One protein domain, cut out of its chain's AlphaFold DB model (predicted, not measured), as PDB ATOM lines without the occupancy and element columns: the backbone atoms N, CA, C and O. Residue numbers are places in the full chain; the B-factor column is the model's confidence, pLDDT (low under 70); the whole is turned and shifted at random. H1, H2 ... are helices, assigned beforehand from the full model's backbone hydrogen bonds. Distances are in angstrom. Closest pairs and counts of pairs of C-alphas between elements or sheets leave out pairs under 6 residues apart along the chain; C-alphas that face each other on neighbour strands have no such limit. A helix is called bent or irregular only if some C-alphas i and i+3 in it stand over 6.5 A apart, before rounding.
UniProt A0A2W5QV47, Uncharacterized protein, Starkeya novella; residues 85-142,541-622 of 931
ATOM      1  N   ALA A  85     -30.373  32.482  76.117       82.38
ATOM      2  CA  ALA A  85     -30.133  31.295  75.290       82.38
ATOM      3  C   ALA A  85     -29.692  31.614  73.847       82.38
ATOM      4  O   ALA A  85     -29.050  30.786  73.202       82.38
ATOM      5  N   LEU A  86     -30.018  32.804  73.329       83.31
ATOM      6  CA  LEU A  86     -29.640  33.256  71.983       83.31
ATOM      7  C   LEU A  86     -28.447  34.228  71.990       83.31
ATOM      8  O   LEU A  86     -28.089  34.773  70.943       83.31
ATOM      9  N   GLY A  87     -27.807  34.430  73.144       79.56
ATOM     10  CA  GLY A  87     -26.836  35.497  73.358       79.56
ATOM     11  C   GLY A  87     -25.640  35.500  72.409       79.56
ATOM     12  O   GLY A  87     -25.341  36.525  71.799       79.56
ATOM     13  N   ASP A  88     -25.022  34.340  72.193       78.88
ATOM     14  CA  ASP A  88     -23.864  34.209  71.297       78.88
ATOM     15  C   ASP A  88     -24.192  34.536  69.836       78.88
ATOM     16  O   ASP A  88     -23.311  34.924  69.063       78.88
ATOM     17  N   ARG A  89     -25.449  34.330  69.424       83.69
ATOM     18  CA  ARG A  89     -25.919  34.688  68.079       83.69
ATOM     19  C   ARG A  89     -26.149  36.193  67.982       83.69
ATOM     20  O   ARG A  89     -25.734  36.812  67.005       83.69
ATOM     21  N   ILE A  90     -26.725  36.794  69.025       82.88
ATOM     22  CA  ILE A  90     -26.983  38.238  69.109       82.88
ATOM     23  C   ILE A  90     -25.669  39.039  69.121       82.88
ATOM     24  O   ILE A  90     -25.538  39.991  68.354       82.88
ATOM     25  N   ASP A  91     -24.660  38.635  69.898       80.25
ATOM     26  CA  ASP A  91     -23.358  39.328  69.962       80.25
ATOM     27  C   ASP A  91     -22.587  39.275  68.629       80.25
ATOM     28  O   ASP A  91     -21.995  40.268  68.178       80.25
ATOM     29  N   ARG A  92     -22.631  38.115  67.954       79.56
ATOM     30  CA  ARG A  92     -22.053  37.938  66.612       79.56
ATOM     31  C   ARG A  92     -22.742  38.826  65.585       79.56
ATOM     32  O   ARG A  92     -22.063  39.441  64.758       79.56
ATOM     33  N   LEU A  93     -24.064  38.929  65.665       82.12
ATOM     34  CA  LEU A  93     -24.834  39.817  64.812       82.12
ATOM     35  C   LEU A  93     -24.456  41.289  65.056       82.12
ATOM     36  O   LEU A  93     -24.145  41.991  64.101       82.12
ATOM     37  N   ILE A  94     -24.385  41.755  66.309       78.31
ATOM     38  CA  ILE A  94     -24.005  43.147  66.642       78.31
ATOM     39  C   ILE A  94     -22.662  43.524  66.006       78.31
ATOM     40  O   ILE A  94     -22.537  44.573  65.371       78.31
ATOM     41  N   SER A  95     -21.679  42.630  66.097       77.50
ATOM     42  CA  SER A  95     -20.351  42.826  65.508       77.50
ATOM     43  C   SER A  95     -20.380  42.910  63.971       77.50
ATOM     44  O   SER A  95     -19.569  43.607  63.364       77.50
ATOM     45  N   ALA A  96     -21.328  42.231  63.318       74.88
ATOM     46  CA  ALA A  96     -21.490  42.245  61.865       74.88
ATOM     47  C   ALA A  96     -22.242  43.486  61.330       74.88
ATOM     48  O   ALA A  96     -22.179  43.760  60.131       74.88
ATOM     49  N   SER A  97     -22.875  44.284  62.198       76.31
ATOM     50  CA  SER A  97     -23.677  45.455  61.803       76.31
ATOM     51  C   SER A  97     -22.865  46.564  61.122       76.31
ATOM     52  O   SER A  97     -23.389  47.250  60.245       76.31
ATOM     53  N   ALA A  98     -21.590  46.738  61.490       76.31
ATOM     54  CA  ALA A  98     -20.708  47.726  60.863       76.31
ATOM     55  C   ALA A  98     -20.320  47.333  59.426       76.31
ATOM     56  O   ALA A  98     -20.239  48.194  58.550       76.31
ATOM     57  N   ARG A  99     -20.132  46.029  59.166       76.50
ATOM     58  CA  ARG A  99     -19.816  45.502  57.825       76.50
ATOM     59  C   ARG A  99     -20.990  45.657  56.867       76.50
ATOM     60  O   ARG A  99     -20.782  46.064  55.732       76.50
ATOM     61  N   TYR A 100     -22.210  45.416  57.345       79.69
ATOM     62  CA  TYR A 100     -23.428  45.649  56.569       79.69
ATOM     63  C   TYR A 100     -23.553  47.117  56.123       79.69
ATOM     64  O   TYR A 100     -23.746  47.382  54.939       79.69
ATOM     65  N   SER A 101     -23.365  48.072  57.045       75.75
ATOM     66  CA  SER A 101     -23.441  49.509  56.732       75.75
ATOM     67  C   SER A 101     -22.338  49.957  55.766       75.75
ATOM     68  O   SER A 101     -22.616  50.692  54.827       75.75
ATOM     69  N   GLY A 102     -21.097  49.496  55.958       73.94
ATOM     70  CA  GLY A 102     -19.997  49.822  55.045       73.94
ATOM     71  C   GLY A 102     -20.166  49.212  53.648       73.94
ATOM     72  O   GLY A 102     -19.777  49.825  52.656       73.94
ATOM     73  N   ALA A 103     -20.769  48.025  53.548       76.25
ATOM     74  CA  ALA A 103     -21.056  47.378  52.271       76.25
ATOM     75  C   ALA A 103     -22.125  48.118  51.449       76.25
ATOM     76  O   ALA A 103     -22.023  48.147  50.223       76.25
ATOM     77  N   GLU A 104     -23.109  48.747  52.098       72.88
ATOM     78  CA  GLU A 104     -24.179  49.503  51.431       72.88
ATOM     79  C   GLU A 104     -23.645  50.740  50.679       72.88
ATOM     80  O   GLU A 104     -24.038  50.988  49.537       72.88
ATOM     81  N   ASP A 105     -22.675  51.450  51.263       74.69
ATOM     82  CA  ASP A 105     -22.129  52.695  50.702       74.69
ATOM     83  C   ASP A 105     -21.046  52.485  49.625       74.69
ATOM     84  O   ASP A 105     -20.908  53.281  48.688       74.69
ATOM     85  N   ASP A 106     -20.232  51.433  49.752       76.44
ATOM     86  CA  ASP A 106     -18.999  51.294  48.967       76.44
ATOM     87  C   ASP A 106     -19.112  50.353  47.757       76.44
ATOM     88  O   ASP A 106     -18.354  50.510  46.789       76.44
ATOM     89  N   LEU A 107     -20.068  49.420  47.744       77.12
ATOM     90  CA  LEU A 107     -20.247  48.456  46.649       77.12
ATOM     91  C   LEU A 107     -20.434  49.110  45.254       77.12
ATOM     92  O   LEU A 107     -19.814  48.634  44.293       77.12
ATOM     93  N   PRO A 108     -21.180  50.228  45.091       75.19
ATOM     94  CA  PRO A 108     -21.311  50.907  43.795       75.19
ATOM     95  C   PRO A 108     -19.983  51.464  43.258       75.19
ATOM     96  O   PRO A 108     -19.712  51.382  42.058       75.19
ATOM     97  N   LYS A 109     -19.116  51.984  44.139       76.88
ATOM     98  CA  LYS A 109     -17.808  52.550  43.759       76.88
ATOM     99  C   LYS A 109     -16.846  51.466  43.270       76.88
ATOM    100  O   LYS A 109     -16.095  51.685  42.321       76.88
ATOM    101  N   ARG A 110     -16.874  50.282  43.893       79.50
ATOM    102  CA  ARG A 110     -16.007  49.149  43.516       79.50
ATOM    103  C   ARG A 110     -16.397  48.554  42.158       79.50
ATOM    104  O   ARG A 110     -15.509  48.274  41.358       79.50
ATOM    105  N   ARG A 111     -17.700  48.474  41.848       75.94
ATOM    106  CA  ARG A 111     -18.200  48.054  40.520       75.94
ATOM    107  C   ARG A 111     -17.748  48.995  39.395       75.94
ATOM    108  O   ARG A 111     -17.351  48.523  38.335       75.94
ATOM    109  N   ALA A 112     -17.728  50.308  39.637       75.50
ATOM    110  CA  ALA A 112     -17.207  51.277  38.668       75.50
ATOM    111  C   ALA A 112     -15.687  51.135  38.435       75.50
ATOM    112  O   ALA A 112     -15.221  51.258  37.302       75.50
ATOM    113  N   GLY A 113     -14.912  50.836  39.485       78.62
ATOM    114  CA  GLY A 113     -13.465  50.611  39.376       78.62
ATOM    115  C   GLY A 113     -13.087  49.362  38.568       78.62
ATOM    116  O   GLY A 113     -12.108  49.394  37.825       78.62
ATOM    117  N   LEU A 114     -13.884  48.292  38.648       79.25
ATOM    118  CA  LEU A 114     -13.662  47.060  37.877       79.25
ATOM    119  C   LEU A 114     -13.791  47.280  36.366       79.25
ATOM    120  O   LEU A 114     -12.927  46.839  35.611       79.25
ATOM    121  N   ALA A 115     -14.795  48.042  35.931       76.38
ATOM    122  CA  ALA A 115     -14.983  48.370  34.516       76.38
ATOM    123  C   ALA A 115     -13.811  49.193  33.936       76.38
ATOM    124  O   ALA A 115     -13.420  49.011  32.783       76.38
ATOM    125  N   ALA A 116     -13.213  50.083  34.736       79.62
ATOM    126  CA  ALA A 116     -12.059  50.879  34.313       79.62
ATOM    127  C   ALA A 116     -10.784  50.030  34.136       79.62
ATOM    128  O   ALA A 116     -10.023  50.252  33.190       79.62
ATOM    129  N   LEU A 117     -10.566  49.047  35.016       83.44
ATOM    130  CA  LEU A 117      -9.454  48.091  34.942       83.44
ATOM    131  C   LEU A 117      -9.541  47.196  33.696       83.44
ATOM    132  O   LEU A 117      -8.542  46.988  33.008       83.44
ATOM    133  N   GLU A 118     -10.742  46.732  33.346       80.50
ATOM    134  CA  GLU A 118     -10.967  45.932  32.133       80.50
ATOM    135  C   GLU A 118     -10.637  46.710  30.848       80.50
ATOM    136  O   GLU A 118     -10.032  46.160  29.924       80.50
ATOM    137  N   GLY A 119     -10.918  48.018  30.818       80.12
ATOM    138  CA  GLY A 119     -10.530  48.895  29.712       80.12
ATOM    139  C   GLY A 119      -9.010  49.030  29.529       80.12
ATOM    140  O   GLY A 119      -8.524  49.020  28.394       80.12
ATOM    141  N   ARG A 120      -8.238  49.117  30.624       83.62
ATOM    142  CA  ARG A 120      -6.763  49.222  30.569       83.62
ATOM    143  C   ARG A 120      -6.105  47.926  30.102       83.62
ATOM    144  O   ARG A 120      -5.218  47.973  29.248       83.62
ATOM    145  N   ILE A 121      -6.585  46.776  30.577       85.19
ATOM    146  CA  ILE A 121      -6.109  45.454  30.134       85.19
ATOM    147  C   ILE A 121      -6.283  45.296  28.612       85.19
ATOM    148  O   ILE A 121      -5.359  44.854  27.928       85.19
ATOM    149  N   GLY A 122      -7.408  45.753  28.049       82.06
ATOM    150  CA  GLY A 122      -7.649  45.726  26.600       82.06
ATOM    151  C   GLY A 122      -6.664  46.563  25.763       82.06
ATOM    152  O   GLY A 122      -6.356  46.209  24.624       82.06
ATOM    153  N   VAL A 123      -6.119  47.659  26.306       83.81
ATOM    154  CA  VAL A 123      -5.072  48.453  25.629       83.81
ATOM    155  C   VAL A 123      -3.757  47.673  25.557       83.81
ATOM    156  O   VAL A 123      -3.150  47.611  24.490       83.81
ATOM    157  N   ILE A 124      -3.348  47.034  26.654       85.19
ATOM    158  CA  ILE A 124      -2.079  46.292  26.739       85.19
ATOM    159  C   ILE A 124      -2.092  45.065  25.816       85.19
ATOM    160  O   ILE A 124      -1.107  44.783  25.133       85.19
ATOM    161  N   LEU A 125      -3.231  44.374  25.723       84.62
ATOM    162  CA  LEU A 125      -3.417  43.241  24.811       84.62
ATOM    163  C   LEU A 125      -3.258  43.633  23.334       84.62
ATOM    164  O   LEU A 125      -2.646  42.886  22.571       84.62
ATOM    165  N   ARG A 126      -3.720  44.825  22.933       83.06
ATOM    166  CA  ARG A 126      -3.479  45.358  21.578       83.06
ATOM    167  C   ARG A 126      -1.997  45.622  21.317       83.06
ATOM    168  O   ARG A 126      -1.504  45.264  20.252       83.06
ATOM    169  N   THR A 127      -1.269  46.174  22.289       82.19
ATOM    170  CA  THR A 127       0.189  46.389  22.185       82.19
ATOM    171  C   THR A 127       0.966  45.076  22.044       82.19
ATOM    172  O   THR A 127       1.970  45.033  21.340       82.19
ATOM    173  N   LEU A 128       0.483  43.994  22.660       83.69
ATOM    174  CA  LEU A 128       1.050  42.646  22.539       83.69
ATOM    175  C   LEU A 128       0.616  41.899  21.260       83.69
ATOM    176  O   LEU A 128       1.056  40.769  21.046       83.69
ATOM    177  N   GLY A 129      -0.245  42.491  20.421       80.50
ATOM    178  CA  GLY A 129      -0.803  41.839  19.230       80.50
ATOM    179  C   GLY A 129      -1.793  40.707  19.545       80.50
ATOM    180  O   GLY A 129      -1.968  39.801  18.735       80.50
ATOM    181  N   ARG A 130      -2.411  40.732  20.734       82.44
ATOM    182  CA  ARG A 130      -3.322  39.709  21.284       82.44
ATOM    183  C   ARG A 130      -4.693  40.303  21.630       82.44
ATOM    184  O   ARG A 130      -5.237  40.074  22.706       82.44
ATOM    185  N   GLU A 131      -5.235  41.132  20.739       81.25
ATOM    186  CA  GLU A 131      -6.556  41.740  20.928       81.25
ATOM    187  C   GLU A 131      -7.651  40.664  21.033       81.25
ATOM    188  O   GLU A 131      -7.697  39.740  20.224       81.25
ATOM    189  N   GLY A 132      -8.525  40.779  22.037       71.44
ATOM    190  CA  GLY A 132      -9.615  39.824  22.259       71.44
ATOM    191  C   GLY A 132      -9.218  38.516  22.958       71.44
ATOM    192  O   GLY A 132     -10.030  37.595  22.979       71.44
ATOM    193  N   GLU A 133      -8.011  38.419  23.533       82.00
ATOM    194  CA  GLU A 133      -7.596  37.255  24.329       82.00
ATOM    195  C   GLU A 133      -8.557  37.013  25.507       82.00
ATOM    196  O   GLU A 133      -8.752  37.887  26.355       82.00
ATOM    197  N   ALA A 134      -9.152  35.815  25.556       73.00
ATOM    198  CA  ALA A 134     -10.156  35.456  26.559       73.00
ATOM    199  C   ALA A 134      -9.536  35.212  27.944       73.00
ATOM    200  O   ALA A 134     -10.182  35.475  28.959       73.00
ATOM    201  N   ASP A 135      -8.279  34.760  27.980       81.12
ATOM    202  CA  ASP A 135      -7.490  34.609  29.202       81.12
ATOM    203  C   ASP A 135      -6.158  35.381  29.107       81.12
ATOM    204  O   ASP A 135      -5.116  34.823  28.752       81.12
ATOM    205  N   PRO A 136      -6.152  36.681  29.453       81.25
ATOM    206  CA  PRO A 136      -4.935  37.491  29.467       81.25
ATOM    207  C   PRO A 136      -3.853  36.968  30.429       81.25
ATOM    208  O   PRO A 136      -2.681  37.312  30.273       81.25
ATOM    209  N   GLN A 137      -4.218  36.143  31.420       82.00
ATOM    210  CA  GLN A 137      -3.273  35.568  32.377       82.00
ATOM    211  C   GLN A 137      -2.412  34.472  31.731       82.00
ATOM    212  O   GLN A 137      -1.242  34.331  32.093       82.00
ATOM    213  N   ALA A 138      -2.932  33.768  30.721       81.69
ATOM    214  CA  ALA A 138      -2.199  32.751  29.964       81.69
ATOM    215  C   ALA A 138      -1.038  33.317  29.119       81.69
ATOM    216  O   ALA A 138      -0.144  32.572  28.712       81.69
ATOM    217  N   LEU A 139      -1.016  34.632  28.866       83.88
ATOM    218  CA  LEU A 139       0.057  35.306  28.123       83.88
ATOM    219  C   LEU A 139       1.287  35.633  28.982       83.88
ATOM    220  O   LEU A 139       2.353  35.921  28.423       83.88
ATOM    221  N   LEU A 140       1.152  35.608  30.314       84.19
ATOM    222  CA  LEU A 140       2.232  35.938  31.242       84.19
ATOM    223  C   LEU A 140       3.331  34.870  31.216       84.19
ATOM    224  O   LEU A 140       3.082  33.665  31.211       84.19
ATOM    225  N   VAL A 141       4.578  35.329  31.232       84.00
ATOM    226  CA  VAL A 141       5.763  34.467  31.267       84.00
ATOM    227  C   VAL A 141       6.255  34.344  32.713       84.00
ATOM    228  O   VAL A 141       6.273  35.350  33.426       84.00
ATOM    229  N   PRO A 142       6.714  33.160  33.163       83.56
ATOM    230  CA  PRO A 142       7.286  33.005  34.496       83.56
ATOM    231  C   PRO A 142       8.445  33.977  34.756       83.56
ATOM    232  O   PRO A 142       9.354  34.109  33.934       83.56
ATOM    233  N   ALA A 541      10.201  37.245  17.741       59.34
ATOM    234  CA  ALA A 541      11.426  37.716  18.375       59.34
ATOM    235  C   ALA A 541      12.607  37.849  17.388       59.34
ATOM    236  O   ALA A 541      13.710  37.388  17.666       59.34
ATOM    237  N   ALA A 542      12.407  38.487  16.229       60.34
ATOM    238  CA  ALA A 542      13.466  38.633  15.215       60.34
ATOM    239  C   ALA A 542      14.639  39.542  15.658       60.34
ATOM    240  O   ALA A 542      15.659  39.621  14.977       60.34
ATOM    241  N   SER A 543      14.520  40.239  16.796       73.25
ATOM    242  CA  SER A 543      15.595  41.046  17.381       73.25
ATOM    243  C   SER A 543      15.515  41.099  18.912       73.25
ATOM    244  O   SER A 543      14.432  41.028  19.497       73.25
ATOM    245  N   LEU A 544      16.666  41.305  19.564       77.25
ATOM    246  CA  LEU A 544      16.780  41.545  21.013       77.25
ATOM    247  C   LEU A 544      15.896  42.716  21.482       77.25
ATOM    248  O   LEU A 544      15.290  42.652  22.551       77.25
ATOM    249  N   GLY A 545      15.780  43.764  20.659       77.38
ATOM    250  CA  GLY A 545      14.912  44.914  20.929       77.38
ATOM    251  C   GLY A 545      13.424  44.556  20.929       77.38
ATOM    252  O   GLY A 545      12.683  45.037  21.784       77.38
ATOM    253  N   GLY A 546      13.000  43.659  20.033       79.06
ATOM    254  CA  GLY A 546      11.627  43.150  19.993       79.06
ATOM    255  C   GLY A 546      11.257  42.347  21.242       79.06
ATOM    256  O   GLY A 546      10.193  42.562  21.814       79.06
ATOM    257  N   VAL A 547      12.159  41.484  21.726       83.06
ATOM    258  CA  VAL A 547      11.933  40.711  22.963       83.06
ATOM    259  C   VAL A 547      11.839  41.626  24.184       83.06
ATOM    260  O   VAL A 547      10.941  41.451  25.004       83.06
ATOM    261  N   ARG A 548      12.704  42.644  24.290       83.38
ATOM    262  CA  ARG A 548      12.667  43.618  25.393       83.38
ATOM    263  C   ARG A 548      11.318  44.341  25.487       83.38
ATOM    264  O   ARG A 548      10.736  44.389  26.565       83.38
ATOM    265  N   ALA A 549      10.804  44.840  24.362       81.88
ATOM    266  CA  ALA A 549       9.523  45.549  24.318       81.88
ATOM    267  C   ALA A 549       8.336  44.660  24.746       81.88
ATOM    268  O   ALA A 549       7.430  45.124  25.437       81.88
ATOM    269  N   ILE A 550       8.365  43.371  24.388       84.62
ATOM    270  CA  ILE A 550       7.347  42.392  24.796       84.62
ATOM    271  C   ILE A 550       7.410  42.127  26.309       84.62
ATOM    272  O   ILE A 550       6.369  42.095  26.964       84.62
ATOM    273  N   LEU A 551       8.609  41.980  26.889       85.06
ATOM    274  CA  LEU A 551       8.776  41.767  28.335       85.06
ATOM    275  C   LEU A 551       8.263  42.952  29.166       85.06
ATOM    276  O   LEU A 551       7.654  42.742  30.215       85.06
ATOM    277  N   ASP A 552       8.469  44.183  28.695       83.50
ATOM    278  CA  ASP A 552       7.997  45.384  29.390       83.50
ATOM    279  C   ASP A 552       6.462  45.498  29.346       83.50
ATOM    280  O   ASP A 552       5.832  45.760  30.372       83.50
ATOM    281  N   ALA A 553       5.834  45.190  28.205       83.94
ATOM    282  CA  ALA A 553       4.374  45.147  28.081       83.94
ATOM    283  C   ALA A 553       3.726  44.032  28.933       83.94
ATOM    284  O   ALA A 553       2.666  44.247  29.526       83.94
ATOM    285  N   LEU A 554       4.373  42.865  29.061       85.25
ATOM    286  CA  LEU A 554       3.930  41.784  29.955       85.25
ATOM    287  C   LEU A 554       4.025  42.166  31.441       85.25
ATOM    288  O   LEU A 554       3.170  41.763  32.232       85.25
ATOM    289  N   GLY A 555       5.026  42.966  31.824       82.88
ATOM    290  CA  GLY A 555       5.145  43.509  33.179       82.88
ATOM    291  C   GLY A 555       3.950  44.388  33.556       82.88
ATOM    292  O   GLY A 555       3.360  44.206  34.622       82.88
ATOM    293  N   THR A 556       3.538  45.276  32.651       84.38
ATOM    294  CA  THR A 556       2.351  46.126  32.834       84.38
ATOM    295  C   THR A 556       1.059  45.301  32.861       84.38
ATOM    296  O   THR A 556       0.196  45.546  33.702       84.38
ATOM    297  N   LEU A 557       0.936  44.271  32.009       85.75
ATOM    298  CA  LEU A 557      -0.223  43.366  32.000       85.75
ATOM    299  C   LEU A 557      -0.397  42.633  33.340       85.75
ATOM    300  O   LEU A 557      -1.508  42.538  33.860       85.75
ATOM    301  N   SER A 558       0.703  42.137  33.917       84.12
ATOM    302  CA  SER A 558       0.678  41.430  35.201       84.12
ATOM    303  C   SER A 558       0.200  42.312  36.358       84.12
ATOM    304  O   SER A 558      -0.440  41.797  37.274       84.12
ATOM    305  N   ALA A 559       0.524  43.609  36.346       83.25
ATOM    306  CA  ALA A 559       0.113  44.544  37.392       83.25
ATOM    307  C   ALA A 559      -1.402  44.812  37.344       83.25
ATOM    308  O   ALA A 559      -2.086  44.672  38.356       83.25
ATOM    309  N   GLU A 560      -1.936  45.098  36.155       84.62
ATOM    310  CA  GLU A 560      -3.362  45.399  35.963       84.62
ATOM    311  C   GLU A 560      -4.261  44.170  36.210       84.62
ATOM    312  O   GLU A 560      -5.345  44.293  36.781       84.62
ATOM    313  N   LEU A 561      -3.809  42.957  35.853       83.62
ATOM    314  CA  LEU A 561      -4.548  41.717  36.147       83.62
ATOM    315  C   LEU A 561      -4.648  41.430  37.648       83.62
ATOM    316  O   LEU A 561      -5.690  40.975  38.123       83.62
ATOM    317  N   ARG A 562      -3.585  41.725  38.405       81.88
ATOM    318  CA  ARG A 562      -3.587  41.586  39.864       81.88
ATOM    319  C   ARG A 562      -4.551  42.577  40.515       81.88
ATOM    320  O   ARG A 562      -5.341  42.180  41.367       81.88
ATOM    321  N   GLU A 563      -4.532  43.832  40.075       82.50
ATOM    322  CA  GLU A 563      -5.425  44.877  40.588       82.50
ATOM    323  C   GLU A 563      -6.906  44.557  40.293       82.50
ATOM    324  O   GLU A 563      -7.765  44.723  41.164       82.50
ATOM    325  N   ARG A 564      -7.206  43.991  39.113       83.50
ATOM    326  CA  ARG A 564      -8.543  43.474  38.766       83.50
ATOM    327  C   ARG A 564      -8.998  42.359  39.711       83.50
ATOM    328  O   ARG A 564     -10.117  42.422  40.218       83.50
ATOM    329  N   ALA A 565      -8.156  41.355  39.957       81.00
ATOM    330  CA  ALA A 565      -8.500  40.226  40.825       81.00
ATOM    331  C   ALA A 565      -8.749  40.664  42.282       81.00
ATOM    332  O   ALA A 565      -9.714  40.222  42.909       81.00
ATOM    333  N   GLU A 566      -7.924  41.574  42.808       81.62
ATOM    334  CA  GLU A 566      -8.065  42.111  44.167       81.62
ATOM    335  C   GLU A 566      -9.356  42.931  44.338       81.62
ATOM    336  O   GLU A 566     -10.038  42.815  45.362       81.62
ATOM    337  N   LEU A 567      -9.723  43.743  43.341       81.38
ATOM    338  CA  LEU A 567     -10.940  44.553  43.391       81.38
ATOM    339  C   LEU A 567     -12.215  43.704  43.222       81.38
ATOM    340  O   LEU A 567     -13.217  43.991  43.879       81.38
ATOM    341  N   GLN A 568     -12.159  42.641  42.410       81.50
ATOM    342  CA  GLN A 568     -13.276  41.717  42.175       81.50
ATOM    343  C   GLN A 568     -13.595  40.922  43.440       81.50
ATOM    344  O   GLN A 568     -14.732  40.926  43.906       81.50
ATOM    345  N   HIS A 569     -12.571  40.338  44.067       77.75
ATOM    346  CA  HIS A 569     -12.729  39.578  45.304       77.75
ATOM    347  C   HIS A 569     -13.342  40.417  46.440       77.75
ATOM    348  O   HIS A 569     -14.187  39.935  47.194       77.75
ATOM    349  N   ARG A 570     -12.961  41.698  46.542       78.12
ATOM    350  CA  ARG A 570     -13.531  42.626  47.532       78.12
ATOM    351  C   ARG A 570     -14.999  42.948  47.264       78.12
ATOM    352  O   ARG A 570     -15.767  43.028  48.215       78.12
ATOM    353  N   ALA A 571     -15.394  43.127  46.003       77.50
ATOM    354  CA  ALA A 571     -16.792  43.379  45.653       77.50
ATOM    355  C   ALA A 571     -17.689  42.172  45.992       77.50
ATOM    356  O   ALA A 571     -18.766  42.355  46.557       77.50
ATOM    357  N   ASP A 572     -17.215  40.953  45.726       76.75
ATOM    358  CA  ASP A 572     -17.959  39.721  46.017       76.75
ATOM    359  C   ASP A 572     -18.086  39.466  47.531       76.75
ATOM    360  O   ASP A 572     -19.153  39.091  48.020       76.75
ATOM    361  N   ALA A 573     -17.029  39.738  48.306       75.44
ATOM    362  CA  ALA A 573     -17.061  39.627  49.766       75.44
ATOM    363  C   ALA A 573     -18.082  40.590  50.411       75.44
ATOM    364  O   ALA A 573     -18.838  40.185  51.292       75.44
ATOM    365  N   MET A 574     -18.155  41.839  49.934       76.00
ATOM    366  CA  MET A 574     -19.076  42.853  50.471       76.00
ATOM    367  C   MET A 574     -20.555  42.529  50.193       76.00
ATOM    368  O   MET A 574     -21.409  42.795  51.037       76.00
ATOM    369  N   GLU A 575     -20.882  41.931  49.041       78.12
ATOM    370  CA  GLU A 575     -22.256  41.494  48.740       78.12
ATOM    371  C   GLU A 575     -22.679  40.304  49.621       78.12
ATOM    372  O   GLU A 575     -23.801  40.284  50.133       78.12
ATOM    373  N   ASN A 576     -21.771  39.352  49.863       77.06
ATOM    374  CA  ASN A 576     -22.029  38.206  50.738       77.06
ATOM    375  C   ASN A 576     -22.266  38.634  52.198       77.06
ATOM    376  O   ASN A 576     -23.203  38.148  52.836       77.06
ATOM    377  N   ASP A 577     -21.480  39.590  52.707       77.62
ATOM    378  CA  ASP A 577     -21.641  40.139  54.061       77.62
ATOM    379  C   ASP A 577     -23.027  40.787  54.266       77.62
ATOM    380  O   ASP A 577     -23.644  40.626  55.325       77.62
ATOM    381  N   ARG A 578     -23.559  41.472  53.241       81.06
ATOM    382  CA  ARG A 578     -24.890  42.102  53.283       81.06
ATOM    383  C   ARG A 578     -26.009  41.066  53.416       81.06
ATOM    384  O   ARG A 578     -26.936  41.248  54.206       81.06
ATOM    385  N   GLN A 579     -25.932  39.984  52.643       80.12
ATOM    386  CA  GLN A 579     -26.961  38.940  52.609       80.12
ATOM    387  C   GLN A 579     -26.967  38.098  53.892       80.12
ATOM    388  O   GLN A 579     -28.035  37.835  54.450       80.12
ATOM    389  N   ALA A 580     -25.786  37.739  54.402       79.12
ATOM    390  CA  ALA A 580     -25.648  36.946  55.621       79.12
ATOM    391  C   ALA A 580     -26.205  37.667  56.863       79.12
ATOM    392  O   ALA A 580     -26.873  37.049  57.692       79.12
ATOM    393  N   PHE A 581     -25.987  38.983  56.977       83.38
ATOM    394  CA  PHE A 581     -26.475  39.776  58.110       83.38
ATOM    395  C   PHE A 581     -28.011  39.818  58.199       83.38
ATOM    396  O   PHE A 581     -28.578  39.674  59.282       83.38
ATOM    397  N   VAL A 582     -28.695  39.982  57.062       82.06
ATOM    398  CA  VAL A 582     -30.168  40.016  57.007       82.06
ATOM    399  C   VAL A 582     -30.761  38.646  57.333       82.06
ATOM    400  O   VAL A 582     -31.755  38.570  58.059       82.06
ATOM    401  N   ALA A 583     -30.148  37.568  56.836       80.94
ATOM    402  CA  ALA A 583     -30.586  36.204  57.118       80.94
ATOM    403  C   ALA A 583     -30.498  35.877  58.621       80.94
ATOM    404  O   ALA A 583     -31.500  35.480  59.216       80.94
ATOM    405  N   GLU A 584     -29.352  36.140  59.259       83.75
ATOM    406  CA  GLU A 584     -29.141  35.838  60.685       83.75
ATOM    407  C   GLU A 584     -30.072  36.657  61.596       83.75
ATOM    408  O   GLU A 584     -30.673  36.117  62.526       83.75
ATOM    409  N   LEU A 585     -30.264  37.952  61.311       84.69
ATOM    410  CA  LEU A 585     -31.189  38.791  62.078       84.69
ATOM    411  C   LEU A 585     -32.638  38.278  61.974       84.69
ATOM    412  O   LEU A 585     -33.375  38.304  62.961       84.69
ATOM    413  N   THR A 586     -33.036  37.781  60.800       81.88
ATOM    414  CA  THR A 586     -34.372  37.206  60.575       81.88
ATOM    415  C   THR A 586     -34.580  35.936  61.400       81.88
ATOM    416  O   THR A 586     -35.636  35.760  62.012       81.88
ATOM    417  N   GLU A 587     -33.570  35.067  61.469       83.12
ATOM    418  CA  GLU A 587     -33.637  33.835  62.257       83.12
ATOM    419  C   GLU A 587     -33.699  34.088  63.767       83.12
ATOM    420  O   GLU A 587     -34.462  33.416  64.466       83.12
ATOM    421  N   ILE A 588     -32.940  35.061  64.286       84.56
ATOM    422  CA  ILE A 588     -32.958  35.378  65.723       84.56
ATOM    423  C   ILE A 588     -34.324  35.937  66.142       84.56
ATOM    424  O   ILE A 588     -34.862  35.532  67.174       84.56
ATOM    425  N   PHE A 589     -34.927  36.812  65.331       82.44
ATOM    426  CA  PHE A 589     -36.283  37.307  65.589       82.44
ATOM    427  C   PHE A 589     -37.315  36.169  65.563       82.44
ATOM    428  O   PHE A 589     -38.141  36.078  66.472       82.44
ATOM    429  N   ALA A 590     -37.209  35.241  64.606       82.62
ATOM    430  CA  ALA A 590     -38.084  34.069  64.545       82.62
ATOM    431  C   ALA A 590     -37.962  33.171  65.792       82.62
ATOM    432  O   ALA A 590     -38.976  32.706  66.314       82.62
ATOM    433  N   ALA A 591     -36.746  32.966  66.313       80.25
ATOM    434  CA  ALA A 591     -36.504  32.181  67.528       80.25
ATOM    435  C   ALA A 591     -37.061  32.842  68.805       80.25
ATOM    436  O   ALA A 591     -37.445  32.147  69.747       80.25
ATOM    437  N   LEU A 592     -37.163  34.175  68.823       81.12
ATOM    438  CA  LEU A 592     -37.813  34.941  69.892       81.12
ATOM    439  C   LEU A 592     -39.346  35.013  69.743       81.12
ATOM    440  O   LEU A 592     -40.024  35.480  70.659       81.12
ATOM    441  N   GLY A 593     -39.900  34.508  68.634       77.62
ATOM    442  CA  GLY A 593     -41.332  34.556  68.319       77.62
ATOM    443  C   GLY A 593     -41.800  35.887  67.715       77.62
ATOM    444  O   GLY A 593     -42.998  36.163  67.703       77.62
ATOM    445  N   GLU A 594     -40.871  36.704  67.217       81.75
ATOM    446  CA  GLU A 594     -41.095  38.037  66.643       81.75
ATOM    447  C   GLU A 594     -40.799  38.021  65.118       81.75
ATOM    448  O   GLU A 594     -40.239  37.059  64.591       81.75
ATOM    449  N   ARG A 595     -41.201  39.053  64.357       79.69
ATOM    450  CA  ARG A 595     -40.924  39.161  62.902       79.69
ATOM    451  C   ARG A 595     -40.073  40.393  62.593       79.69
ATOM    452  O   ARG A 595     -40.315  41.453  63.162       79.69
ATOM    453  N   LEU A 596     -39.108  40.249  61.679       79.31
ATOM    454  CA  LEU A 596     -38.252  41.342  61.205       79.31
ATOM    455  C   LEU A 596     -38.941  42.150  60.091       79.31
ATOM    456  O   LEU A 596     -39.386  41.578  59.097       79.31
ATOM    457  N   GLU A 597     -38.965  43.477  60.222       76.00
ATOM    458  CA  GLU A 597     -39.495  44.389  59.200       76.00
ATOM    459  C   GLU A 597     -38.432  44.716  58.123       76.00
ATOM    460  O   GLU A 597     -37.358  45.226  58.470       76.00
ATOM    461  N   PRO A 598     -38.702  44.504  56.813       67.25
ATOM    462  CA  PRO A 598     -37.712  44.656  55.735       67.25
ATOM    463  C   PRO A 598     -37.072  46.050  55.609       67.25
ATOM    464  O   PRO A 598     -35.969  46.172  55.088       67.25
ATOM    465  N   GLY A 599     -37.746  47.103  56.086       70.38
ATOM    466  CA  GLY A 599     -37.250  48.486  56.057       70.38
ATOM    467  C   GLY A 599     -36.497  48.934  57.316       70.38
ATOM    468  O   GLY A 599     -36.047  50.075  57.372       70.38
ATOM    469  N   ALA A 600     -36.372  48.076  58.336       73.62
ATOM    470  CA  ALA A 600     -35.875  48.452  59.665       73.62
ATOM    471  C   ALA A 600     -34.779  47.507  60.199       73.62
ATOM    472  O   ALA A 600     -34.655  47.319  61.412       73.62
ATOM    473  N   VAL A 601     -33.970  46.925  59.306       79.50
ATOM    474  CA  VAL A 601     -32.933  45.919  59.620       79.50
ATOM    475  C   VAL A 601     -31.974  46.403  60.725       79.50
ATOM    476  O   VAL A 601     -31.862  45.771  61.773       79.50
ATOM    477  N   LEU A 602     -31.343  47.572  60.565       77.25
ATOM    478  CA  LEU A 602     -30.398  48.108  61.562       77.25
ATOM    479  C   LEU A 602     -31.077  48.545  62.874       77.25
ATOM    480  O   LEU A 602     -30.514  48.378  63.957       77.25
ATOM    481  N   ALA A 603     -32.299  49.080  62.800       76.12
ATOM    482  CA  ALA A 603     -33.051  49.502  63.983       76.12
ATOM    483  C   ALA A 603     -33.474  48.300  64.852       76.12
ATOM    484  O   ALA A 603     -33.367  48.355  66.078       76.12
ATOM    485  N   SER A 604     -33.876  47.199  64.214       80.94
ATOM    486  CA  SER A 604     -34.295  45.957  64.874       80.94
ATOM    487  C   SER A 604     -33.116  45.237  65.538       80.94
ATOM    488  O   SER A 604     -33.226  44.798  66.683       80.94
ATOM    489  N   ALA A 605     -31.946  45.211  64.886       80.31
ATOM    490  CA  ALA A 605     -30.713  44.686  65.481       80.31
ATOM    491  C   ALA A 605     -30.298  45.458  66.751       80.31
ATOM    492  O   ALA A 605     -29.903  44.860  67.753       80.31
ATOM    493  N   LYS A 606     -30.443  46.793  66.745       79.62
ATOM    494  CA  LYS A 606     -30.106  47.647  67.895       79.62
ATOM    495  C   LYS A 606     -31.027  47.420  69.099       79.62
ATOM    496  O   LYS A 606     -30.551  47.410  70.233       79.62
ATOM    497  N   ALA A 607     -32.327  47.236  68.874       79.81
ATOM    498  CA  ALA A 607     -33.283  46.950  69.945       79.81
ATOM    499  C   ALA A 607     -33.028  45.574  70.591       79.81
ATOM    500  O   ALA A 607     -33.045  45.447  71.817       79.81
ATOM    501  N   LEU A 608     -32.713  44.568  69.770       84.44
ATOM    502  CA  LEU A 608     -32.354  43.219  70.212       84.44
ATOM    503  C   LEU A 608     -31.079  43.208  71.075       84.44
ATOM    504  O   LEU A 608     -31.051  42.575  72.130       84.44
ATOM    505  N   ALA A 609     -30.064  43.985  70.687       81.12
ATOM    506  CA  ALA A 609     -28.836  44.161  71.461       81.12
ATOM    507  C   ALA A 609     -29.089  44.716  72.874       81.12
ATOM    508  O   ALA A 609     -28.559  44.207  73.856       81.12
ATOM    509  N   GLN A 610     -29.946  45.735  72.995       82.25
ATOM    510  CA  GLN A 610     -30.265  46.353  74.289       82.25
ATOM    511  C   GLN A 610     -31.023  45.409  75.230       82.25
ATOM    512  O   GLN A 610     -30.860  45.489  76.448       82.25
ATOM    513  N   ARG A 611     -31.863  44.523  74.682       84.94
ATOM    514  CA  ARG A 611     -32.582  43.507  75.461       84.94
ATOM    515  C   ARG A 611     -31.633  42.416  75.967       84.94
ATOM    516  O   ARG A 611     -31.752  42.018  77.123       84.94
ATOM    517  N   HIS A 612     -30.678  41.995  75.136       84.94
ATOM    518  CA  HIS A 612     -29.629  41.036  75.503       84.94
ATOM    519  C   HIS A 612     -28.721  41.548  76.622       84.94
ATOM    520  O   HIS A 612     -28.517  40.854  77.615       84.94
ATOM    521  N   GLU A 613     -28.279  42.802  76.533       81.75
ATOM    522  CA  GLU A 613     -27.395  43.393  77.545       81.75
ATOM    523  C   GLU A 613     -28.047  43.449  78.936       81.75
ATOM    524  O   GLU A 613     -27.429  43.128  79.951       81.75
ATOM    525  N   ARG A 614     -29.345  43.777  78.995       82.50
ATOM    526  CA  ARG A 614     -30.109  43.759  80.254       82.50
ATOM    527  C   ARG A 614     -30.204  42.355  80.850       82.50
ATOM    528  O   ARG A 614     -30.076  42.206  82.061       82.50
ATOM    529  N   ALA A 615     -30.410  41.337  80.016       83.25
ATOM    530  CA  ALA A 615     -30.506  39.956  80.473       83.25
ATOM    531  C   ALA A 615     -29.151  39.429  80.992       83.25
ATOM    532  O   ALA A 615     -29.112  38.758  82.024       83.25
ATOM    533  N   LYS A 616     -28.038  39.794  80.334       82.38
ATOM    534  CA  LYS A 616     -26.667  39.492  80.785       82.38
ATOM    535  C   LYS A 616     -26.345  40.090  82.152       82.38
ATOM    536  O   LYS A 616     -25.805  39.384  82.999       82.38
ATOM    537  N   HIS A 617     -26.698  41.353  82.389       82.00
ATOM    538  CA  HIS A 617     -26.435  42.006  83.674       82.00
ATOM    539  C   HIS A 617     -27.139  41.322  84.855       82.00
ATOM    540  O   HIS A 617     -26.540  41.167  85.919       82.00
ATOM    541  N   GLU A 618     -28.384  40.873  84.679       81.44
ATOM    542  CA  GLU A 618     -29.106  40.155  85.737       81.44
ATOM    543  C   GLU A 618     -28.527  38.751  85.991       81.44
ATOM    544  O   GLU A 618     -28.435  38.331  87.146       81.44
ATOM    545  N   LEU A 619     -28.062  38.050  84.943       82.38
ATOM    546  CA  LEU A 619     -27.365  36.764  85.080       82.38
ATOM    547  C   LEU A 619     -26.038  36.930  85.832       82.38
ATOM    548  O   LEU A 619     -25.797  36.223  86.810       82.38
ATOM    549  N   GLN A 620     -25.229  37.913  85.434       82.38
ATOM    550  CA  GLN A 620     -23.955  38.223  86.079       82.38
ATOM    551  C   GLN A 620     -24.140  38.527  87.571       82.38
ATOM    552  O   GLN A 620     -23.433  37.971  88.406       82.38
ATOM    553  N   ARG A 621     -25.141  39.340  87.929       82.12
ATOM    554  CA  ARG A 621     -25.429  39.679  89.331       82.12
ATOM    555  C   ARG A 621     -25.796  38.454  90.177       82.12
ATOM    556  O   ARG A 621     -25.468  38.406  91.362       82.12
ATOM    557  N   ARG A 622     -26.495  37.471  89.598       83.31
ATOM    558  CA  ARG A 622     -26.833  36.211  90.279       83.31
ATOM    559  C   ARG A 622     -25.598  35.326  90.458       83.31
ATOM    560  O   ARG A 622     -25.401  34.775  91.541       83.31
TER     561      ARG A 622
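This is residues 85 to 142 and 541 to 622 of the 931 residues of an uncharacterized protein of Starkeya novella (UniProt A0A2W5QV47). A thin rod built along the long helix H3: arm H1b of the bent helix H1 runs beside H3, arm H1a crosses H3 at a steep tilt of 47 degrees, H4 packs on H1a at one end, and short H2 packs on H3 toward the other. The printed part has 140 residues, with four named helices, H1 to H4 in order, and no named strand: all helix. It is extended, radius of gyration of the C-alphas 24.8 A, spanning 84 by 31 by 19 A.

H1, residues 87 to 127, begins at C-alpha 87, (-26.836, 35.497, 73.358). By its hydrogen bonds it was assigned as one helix, but it is bent, C-alphas 105 and 108 being 7.2 A apart; its arms are H1a, 87 to 105, irregular with C-alphas 95 and 98 6.8 A apart, and H1b, 108 to 127. H2 is residues 136 to 139, H3 544 to 592, 73.6 A long, and H4 601 to 622, ending at C-alpha 622, (-26.833, 36.211, 90.279).

H3, the hub, touches H1b with residues 553 to 571 alone, closest C-alphas Leu 117 and Arg 564, 6.1 A, at a shallow tilt of 21 degrees, opposite ways. H4 touches H1a with residues 602 to 612 alone, closest C-alphas Gly 87 and His 612, 6.6 A. Every O i to N i+4 pair is within hydrogen-bond range in H4, 12 of 15 in H1a, 15 of 16 in H1b and 44 of 45 in H3; H2 is too short for one.

Residues 143 to 540 are cut out, C-alphas 142 and 541 standing 17.3 A apart. Residues 541, 542 and 598 have pLDDT under 70.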